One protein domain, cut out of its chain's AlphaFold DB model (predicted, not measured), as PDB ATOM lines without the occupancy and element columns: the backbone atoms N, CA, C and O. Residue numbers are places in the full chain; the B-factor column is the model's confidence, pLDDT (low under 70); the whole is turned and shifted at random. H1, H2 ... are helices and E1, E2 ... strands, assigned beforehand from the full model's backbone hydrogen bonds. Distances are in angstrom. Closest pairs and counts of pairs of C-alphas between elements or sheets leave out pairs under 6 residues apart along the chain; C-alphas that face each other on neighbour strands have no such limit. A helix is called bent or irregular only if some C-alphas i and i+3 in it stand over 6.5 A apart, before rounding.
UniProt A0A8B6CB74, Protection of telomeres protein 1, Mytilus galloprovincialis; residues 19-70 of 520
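Overview. This is residues 19 to 70 of the 520 residues of the protein "Protection of telomeres protein 1" of Mytilus galloprovincialis (UniProt A0A8B6CB74). A thin, drawn-out model: H1 and H2 meet at the open end of a two-stranded hairpin, E1 and E2, and H2 with the link after it leads away to H3, which sits by itself at the far end and turns back. The printed part has 52 residues, with three named helices and two named strands in the order H1, E1, E2, H2, H3. The sheet E1 - E2 is antiparallel, and the class is mixed, helices and strands. The whole is extended, with a radius of gyration of the C-alphas of 15.6 A and spans of 47 by 23 by 14 A, only just a rod.

Along the chain. H1, residues 19 to 26, begins at C-alpha 19 (200.548, 147.274, 180.602) and is 9.9 A long; it is irregular, with C-alphas 22 and 25 9.4 A apart. E1, residues 27 to 32, is 15.0 A long, and E2, residues 35 to 41, 16.8 A. H2, residues 42 to 53, is 15.9 A long. H3, residues 61 to 70, is 14.4 A long and ends at C-alpha 70 (187.946, 157.372, 209.535).

Arrangement. E1 and E2 form a hairpin, antiparallel at 150 degrees; N 28 and O 40 are 2.8 A apart, within hydrogen-bond range. H1 and H2 only just touch, with 3 pairs of C-alphas within 8 A, H2 with residues 42 to 43 alone; the closest C-alphas, of Asn 26 and Arg 42, are 5.0 A apart. They run the same way at a steep tilt of 36 degrees, only just beyond shallow. The closest C-alphas of E1 and H2, of Ile 27 and Arg 42, are 4.8 A apart. H3 is apart from H1, E1, E2 and H2. In H2 and H3 every O i to N i+4 pair is within hydrogen-bond range, in H1 2 of 4.

Size, cuts and confidence. The C-alphas farthest apart, of Asn 21 and Pro 61, are 47.1 A apart. Residues 47 to 54, of which 47 to 53 belong to H2, stand free. The printed part has no cut and no long link. The pLDDT is under 70 at residues 33 to 35 and 45 to 59.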
ATOM      1  N   LEU A  19     201.603 147.164 179.594       80.31
ATOM      2  CA  LEU A  19     200.548 147.274 180.602       80.31
ATOM      3  C   LEU A  19     199.207 147.658 179.968       80.31
ATOM      4  O   LEU A  19     198.203 147.024 180.277       80.31
ATOM      5  N   ARG A  20     199.193 148.607 179.021       80.81
ATOM      6  CA  ARG A  20     197.986 148.928 178.239       80.81
ATOM      7  C   ARG A  20     197.518 147.756 177.379       80.81
ATOM      8  O   ARG A  20     196.324 147.513 177.311       80.81
ATOM      9  N   ASN A  21     198.425 146.994 176.772       81.81
ATOM     10  CA  ASN A  21     198.042 145.830 175.967       81.81
ATOM     11  C   ASN A  21     197.449 144.690 176.810       81.81
ATOM     12  O   ASN A  21     196.594 143.963 176.318       81.81
ATOM     13  N   HIS A  22     197.919 144.501 178.047       80.88
ATOM     14  CA  HIS A  22     197.476 143.397 178.900       80.88
ATOM     15  C   HIS A  22     196.225 143.736 179.719       80.88
ATOM     16  O   HIS A  22     195.322 142.913 179.823       80.88
ATOM     17  N   PHE A  23     196.164 144.940 180.293       79.06
ATOM     18  CA  PHE A  23     195.066 145.360 181.168       79.06
ATOM     19  C   PHE A  23     194.046 146.272 180.471       79.06
ATOM     20  O   PHE A  23     192.988 146.540 181.039       79.06
ATOM     21  N   GLY A  24     194.333 146.743 179.254       80.62
ATOM     22  CA  GLY A  24     193.425 147.573 178.467       80.62
ATOM     23  C   GLY A  24     192.998 148.841 179.205       80.62
ATOM     24  O   GLY A  24     193.809 149.560 179.789       80.62
ATOM     25  N   GLU A  25     191.690 149.074 179.195       77.81
ATOM     26  CA  GLU A  25     191.014 150.185 179.866       77.81
ATOM     27  C   GLU A  25     190.916 150.013 181.396       77.81
ATOM     28  O   GLU A  25     190.522 150.944 182.093       77.81
ATOM     29  N   ASN A  26     191.312 148.868 181.963       78.94
ATOM     30  CA  ASN A  26     191.178 148.600 183.403       78.94
ATOM     31  C   ASN A  26     192.286 149.237 184.252       78.94
ATOM     32  O   ASN A  26     192.305 149.056 185.467       78.94
ATOM     33  N   ILE A  27     193.216 149.980 183.645       84.62
ATOM     34  CA  ILE A  27     194.283 150.704 184.345       84.62
ATOM     35  C   ILE A  27     194.283 152.189 183.984       84.62
ATOM     36  O   ILE A  27     193.934 152.595 182.878       84.62
ATOM     37  N   ILE A  28     194.740 153.005 184.925       80.94
ATOM     38  CA  ILE A  28     195.040 154.421 184.742       80.94
ATOM     39  C   ILE A  28     196.525 154.610 185.035       80.94
ATOM     40  O   ILE A  28     197.037 154.126 186.044       80.94
ATOM     41  N   ILE A  29     197.213 155.308 184.133       82.31
ATOM     42  CA  ILE A  29     198.620 155.682 184.283       82.31
ATOM     43  C   ILE A  29     198.657 157.202 184.397       82.31
ATOM     44  O   ILE A  29     198.272 157.884 183.449       82.31
ATOM     45  N   THR A  30     199.088 157.717 185.543       79.31
ATOM     46  CA  THR A  30     199.103 159.153 185.852       79.31
ATOM     47  C   THR A  30     200.378 159.538 186.607       79.31
ATOM     48  O   THR A  30     201.138 158.666 187.035       79.31
ATOM     49  N   ASP A  31     200.609 160.835 186.775       77.44
ATOM     50  CA  ASP A  31     201.738 161.386 187.517       77.44
ATOM     51  C   ASP A  31     201.210 162.029 188.812       77.44
ATOM     52  O   ASP A  31     200.329 162.886 188.771       77.44
ATOM     53  N   ILE A  32     201.702 161.592 189.979       71.62
ATOM     54  CA  ILE A  32     201.211 162.040 191.300       71.62
ATOM     55  C   ILE A  32     202.388 162.516 192.147       71.62
ATOM     56  O   ILE A  32     203.346 161.770 192.350       71.62
ATOM     57  N   CYS A  33     202.308 163.744 192.676       54.34
ATOM     58  CA  CYS A  33     203.291 164.331 193.600       54.34
ATOM     59  C   CYS A  33     204.756 164.168 193.136       54.34
ATOM     60  O   CYS A  33     205.622 163.770 193.911       54.34
ATOM     61  N   GLY A  34     205.025 164.410 191.848       67.06
ATOM     62  CA  GLY A  34     206.366 164.298 191.259       67.06
ATOM     63  C   GLY A  34     206.822 162.871 190.920       67.06
ATOM     64  O   GLY A  34     207.895 162.704 190.344       67.06
ATOM     65  N   LYS A  35     206.022 161.835 191.215       65.75
ATOM     66  CA  LYS A  35     206.268 160.464 190.742       65.75
ATOM     67  C   LYS A  35     205.615 160.261 189.379       65.75
ATOM     68  O   LYS A  35     204.394 160.325 189.255       65.75
ATOM     69  N   ILE A  36     206.447 159.990 188.377       71.81
ATOM     70  CA  ILE A  36     206.037 159.798 186.985       71.81
ATOM     71  C   ILE A  36     205.610 158.336 186.787       71.81
ATOM     72  O   ILE A  36     206.323 157.424 187.204       71.81
ATOM     73  N   SER A  37     204.521 158.087 186.060       77.38
ATOM     74  CA  SER A  37     204.054 156.745 185.659       77.38
ATOM     75  C   SER A  37     203.507 155.864 186.791       77.38
ATOM     76  O   SER A  37     203.745 154.656 186.808       77.38
ATOM     77  N   VAL A  38     202.744 156.441 187.719       75.81
ATOM     78  CA  VAL A  38     201.992 155.678 188.726       75.81
ATOM     79  C   VAL A  38     200.845 154.940 188.036       75.81
ATOM     80  O   VAL A  38     200.038 155.549 187.335       75.81
ATOM     81  N   VAL A  39     200.777 153.620 188.226       79.50
ATOM     82  CA  VAL A  39     199.745 152.757 187.635       79.50
ATOM     83  C   VAL A  39     198.772 152.324 188.724       79.50
ATOM     84  O   VAL A  39     199.185 151.761 189.735       79.50
ATOM     85  N   THR A  40     197.485 152.571 188.511       78.00
ATOM     86  CA  THR A  40     196.398 152.111 189.384       78.00
ATOM     87  C   THR A  40     195.329 151.419 188.551       78.00
ATOM     88  O   THR A  40     195.169 151.724 187.370       78.00
ATOM     89  N   LEU A  41     194.578 150.494 189.146       82.19
ATOM     90  CA  LEU A  41     193.398 149.929 188.495       82.19
ATOM     91  C   LEU A  41     192.300 150.996 188.414       82.19
ATOM     92  O   LEU A  41     192.126 151.789 189.347       82.19
ATOM     93  N   ARG A  42     191.576 151.018 187.293       76.06
ATOM     94  CA  ARG A  42     190.478 151.954 187.031       76.06
ATOM     95  C   ARG A  42     189.374 151.786 188.069       76.06
ATOM     96  O   ARG A  42     188.910 152.793 188.574       76.06
ATOM     97  N   ASP A  43     189.046 150.562 188.472       73.75
ATOM     98  CA  ASP A  43     188.040 150.311 189.516       73.75
ATOM     99  C   ASP A  43     188.450 150.909 190.865       73.75
ATOM    100  O   ASP A  43     187.647 151.558 191.531       73.75
ATOM    101  N   THR A  44     189.724 150.777 191.246       71.88
ATOM    102  CA  THR A  44     190.256 151.377 192.476       71.88
ATOM    103  C   THR A  44     190.241 152.904 192.402       71.88
ATOM    104  O   THR A  44     189.854 153.560 193.363       71.88
ATOM    105  N   ALA A  45     190.627 153.481 191.262       67.50
ATOM    106  CA  ALA A  45     190.630 154.930 191.063       67.50
ATOM    107  C   ALA A  45     189.211 155.518 191.010       67.50
ATOM    108  O   ALA A  45     188.958 156.551 191.621       67.50
ATOM    109  N   SER A  46     188.282 154.844 190.330       67.62
ATOM    110  CA  SER A  46     186.866 155.205 190.278       67.62
ATOM    111  C   SER A  46     186.211 155.082 191.649       67.62
ATOM    112  O   SER A  46     185.455 155.969 192.014       67.62
ATOM    113  N   CYS A  47     186.539 154.051 192.436       68.12
ATOM    114  CA  CYS A  47     186.060 153.899 193.810       68.12
ATOM    115  C   CYS A  47     186.551 155.044 194.710       68.12
ATOM    116  O   CYS A  47     185.756 155.644 195.422       68.12
ATOM    117  N   VAL A  48     187.829 155.428 194.605       66.12
ATOM    118  CA  VAL A  48     188.395 156.568 195.354       66.12
ATOM    119  C   VAL A  48     187.789 157.903 194.906       66.12
ATOM    120  O   VAL A  48     187.481 158.747 195.744       66.12
ATOM    121  N   LEU A  49     187.587 158.112 193.599       62.66
ATOM    122  CA  LEU A  49     186.933 159.314 193.068       62.66
ATOM    123  C   LEU A  49     185.457 159.374 193.475       62.66
ATOM    124  O   LEU A  49     184.981 160.436 193.865       62.66
ATOM    125  N   GLN A  50     184.741 158.250 193.440       62.53
ATOM    126  CA  GLN A  50     183.372 158.163 193.938       62.53
ATOM    127  C   GLN A  50     183.311 158.398 195.450       62.53
ATOM    128  O   GLN A  50     182.463 159.171 195.865       62.53
ATOM    129  N   GLU A  51     184.220 157.851 196.266       63.06
ATOM    130  CA  GLU A  51     184.331 158.183 197.703       63.06
ATOM    131  C   GLU A  51     184.606 159.684 197.927       63.06
ATOM    132  O   GLU A  51     184.090 160.271 198.875       63.06
ATOM    133  N   PHE A  52     185.403 160.321 197.061       60.41
ATOM    134  CA  PHE A  52     185.741 161.742 197.173       60.41
ATOM    135  C   PHE A  52     184.571 162.668 196.794       60.41
ATOM    136  O   PHE A  52     184.321 163.654 197.489       60.41
ATOM    137  N   TYR A  53     183.847 162.354 195.713       52.72
ATOM    138  CA  TYR A  53     182.719 163.155 195.216       52.72
ATOM    139  C   TYR A  53     181.377 162.811 195.880       52.72
ATOM    140  O   TYR A  53     180.526 163.689 195.995       52.72
ATOM    141  N   HIS A  54     181.194 161.590 196.390       54.47
ATOM    142  CA  HIS A  54     180.093 161.226 197.286       54.47
ATOM    143  C   HIS A  54     180.442 161.503 198.748       54.47
ATOM    144  O   HIS A  54     180.098 160.702 199.615       54.47
ATOM    145  N   ARG A  55     181.062 162.651 199.058       53.50
ATOM    146  CA  ARG A  55     180.945 163.182 200.421       53.50
ATOM    147  C   ARG A  55     179.448 163.333 200.693       53.50
ATOM    148  O   ARG A  55     178.818 164.174 200.048       53.50
ATOM    149  N   PRO A  56     178.849 162.528 201.585       53.66
ATOM    150  CA  PRO A  56     177.488 162.777 202.004       53.66
ATOM    151  C   PRO A  56     177.472 164.203 202.550       53.66
ATOM    152  O   PRO A  56     178.335 164.569 203.347       53.66
ATOM    153  N   THR A  57     176.522 165.032 202.129       51.59
ATOM    154  CA  THR A  57     176.112 166.167 202.958       51.59
ATOM    155  C   THR A  57     175.635 165.563 204.271       51.59
ATOM    156  O   THR A  57     174.518 165.051 204.348       51.59
ATOM    157  N   TYR A  58     176.526 165.502 205.260       53.91
ATOM    158  CA  TYR A  58     176.230 164.938 206.564       53.91
ATOM    159  C   TYR A  58     175.157 165.816 207.196       53.91
ATOM    160  O   TYR A  58     175.409 166.945 207.601       53.91
ATOM    161  N   GLN A  59     173.924 165.315 207.233       56.00
ATOM    162  CA  GLN A  59     172.819 166.006 207.900       56.00
ATOM    163  C   GLN A  59     172.996 165.997 209.429       56.00
ATOM    164  O   GLN A  59     172.339 166.764 210.127       56.00
ATOM    165  N   ASN A  60     173.895 165.147 209.939       71.44
ATOM    166  CA  ASN A  60     174.191 164.954 211.349       71.44
ATOM    167  C   ASN A  60     175.685 165.238 211.641       71.44
ATOM    168  O   ASN A  60     176.544 164.555 211.071       71.44
ATOM    169  N   PRO A  61     176.012 166.182 212.545       76.81
ATOM    170  CA  PRO A  61     177.388 166.493 212.953       76.81
ATOM    171  C   PRO A  61     178.196 165.281 213.446       76.81
ATOM    172  O   PRO A  61     179.414 165.224 213.266       76.81
ATOM    173  N   ASP A  62     177.534 164.288 214.047       81.12
ATOM    174  CA  ASP A  62     178.204 163.082 214.544       81.12
ATOM    175  C   ASP A  62     178.728 162.184 213.416       81.12
ATOM    176  O   ASP A  62     179.767 161.533 213.565       81.12
ATOM    177  N   ASP A  63     178.041 162.161 212.274       79.56
ATOM    178  CA  ASP A  63     178.446 161.350 211.127       79.56
ATOM    179  C   ASP A  63     179.587 162.018 210.351       79.56
ATOM    180  O   ASP A  63     180.513 161.335 209.907       79.56
ATOM    181  N   GLU A  64     179.598 163.354 210.289       78.44
ATOM    182  CA  GLU A  64     180.739 164.119 209.774       78.44
ATOM    183  C   GLU A  64     181.989 163.891 210.635       78.44
ATOM    184  O   GLU A  64     183.075 163.604 210.122       78.44
ATOM    185  N   LYS A  65     181.833 163.927 211.965       80.62
ATOM    186  CA  LYS A  65     182.919 163.648 212.911       80.62
ATOM    187  C   LYS A  65     183.502 162.247 212.715       80.62
ATOM    188  O   LYS A  65     184.726 162.100 212.683       80.62
ATOM    189  N   LYS A  66     182.659 161.219 212.559       83.19
ATOM    190  CA  LYS A  66     183.115 159.847 212.267       83.19
ATOM    191  C   LYS A  66     183.880 159.773 210.949       83.19
ATOM    192  O   LYS A  66     184.945 159.169 210.910       83.19
ATOM    193  N   ALA A  67     183.393 160.437 209.901       80.31
ATOM    194  CA  ALA A  67     184.050 160.434 208.599       80.31
ATOM    195  C   ALA A  67     185.452 161.064 208.629       80.31
ATOM    196  O   ALA A  67     186.378 160.550 207.998       80.31
ATOM    197  N   ILE A  68     185.633 162.146 209.393       85.06
ATOM    198  CA  ILE A  68     186.949 162.768 209.604       85.06
ATOM    199  C   ILE A  68     187.886 161.809 210.350       85.06
ATOM    200  O   ILE A  68     189.038 161.638 209.942       85.06
ATOM    201  N   ILE A  69     187.398 161.151 211.409       87.81
ATOM    202  CA  ILE A  69     188.178 160.168 212.178       87.81
ATOM    203  C   ILE A  69     188.579 158.981 211.292       87.81
ATOM    204  O   ILE A  69     189.739 158.572 211.317       87.81
ATOM    205  N   ASP A  70     187.669 158.470 210.464       85.56
ATOM    206  CA  ASP A  70     187.946 157.372 209.535       85.56
ATOM    207  C   ASP A  70     188.987 157.761 208.482       85.56
ATOM    208  O   ASP A  70     189.892 156.977 208.180       85.56
TER     209      ASP A  70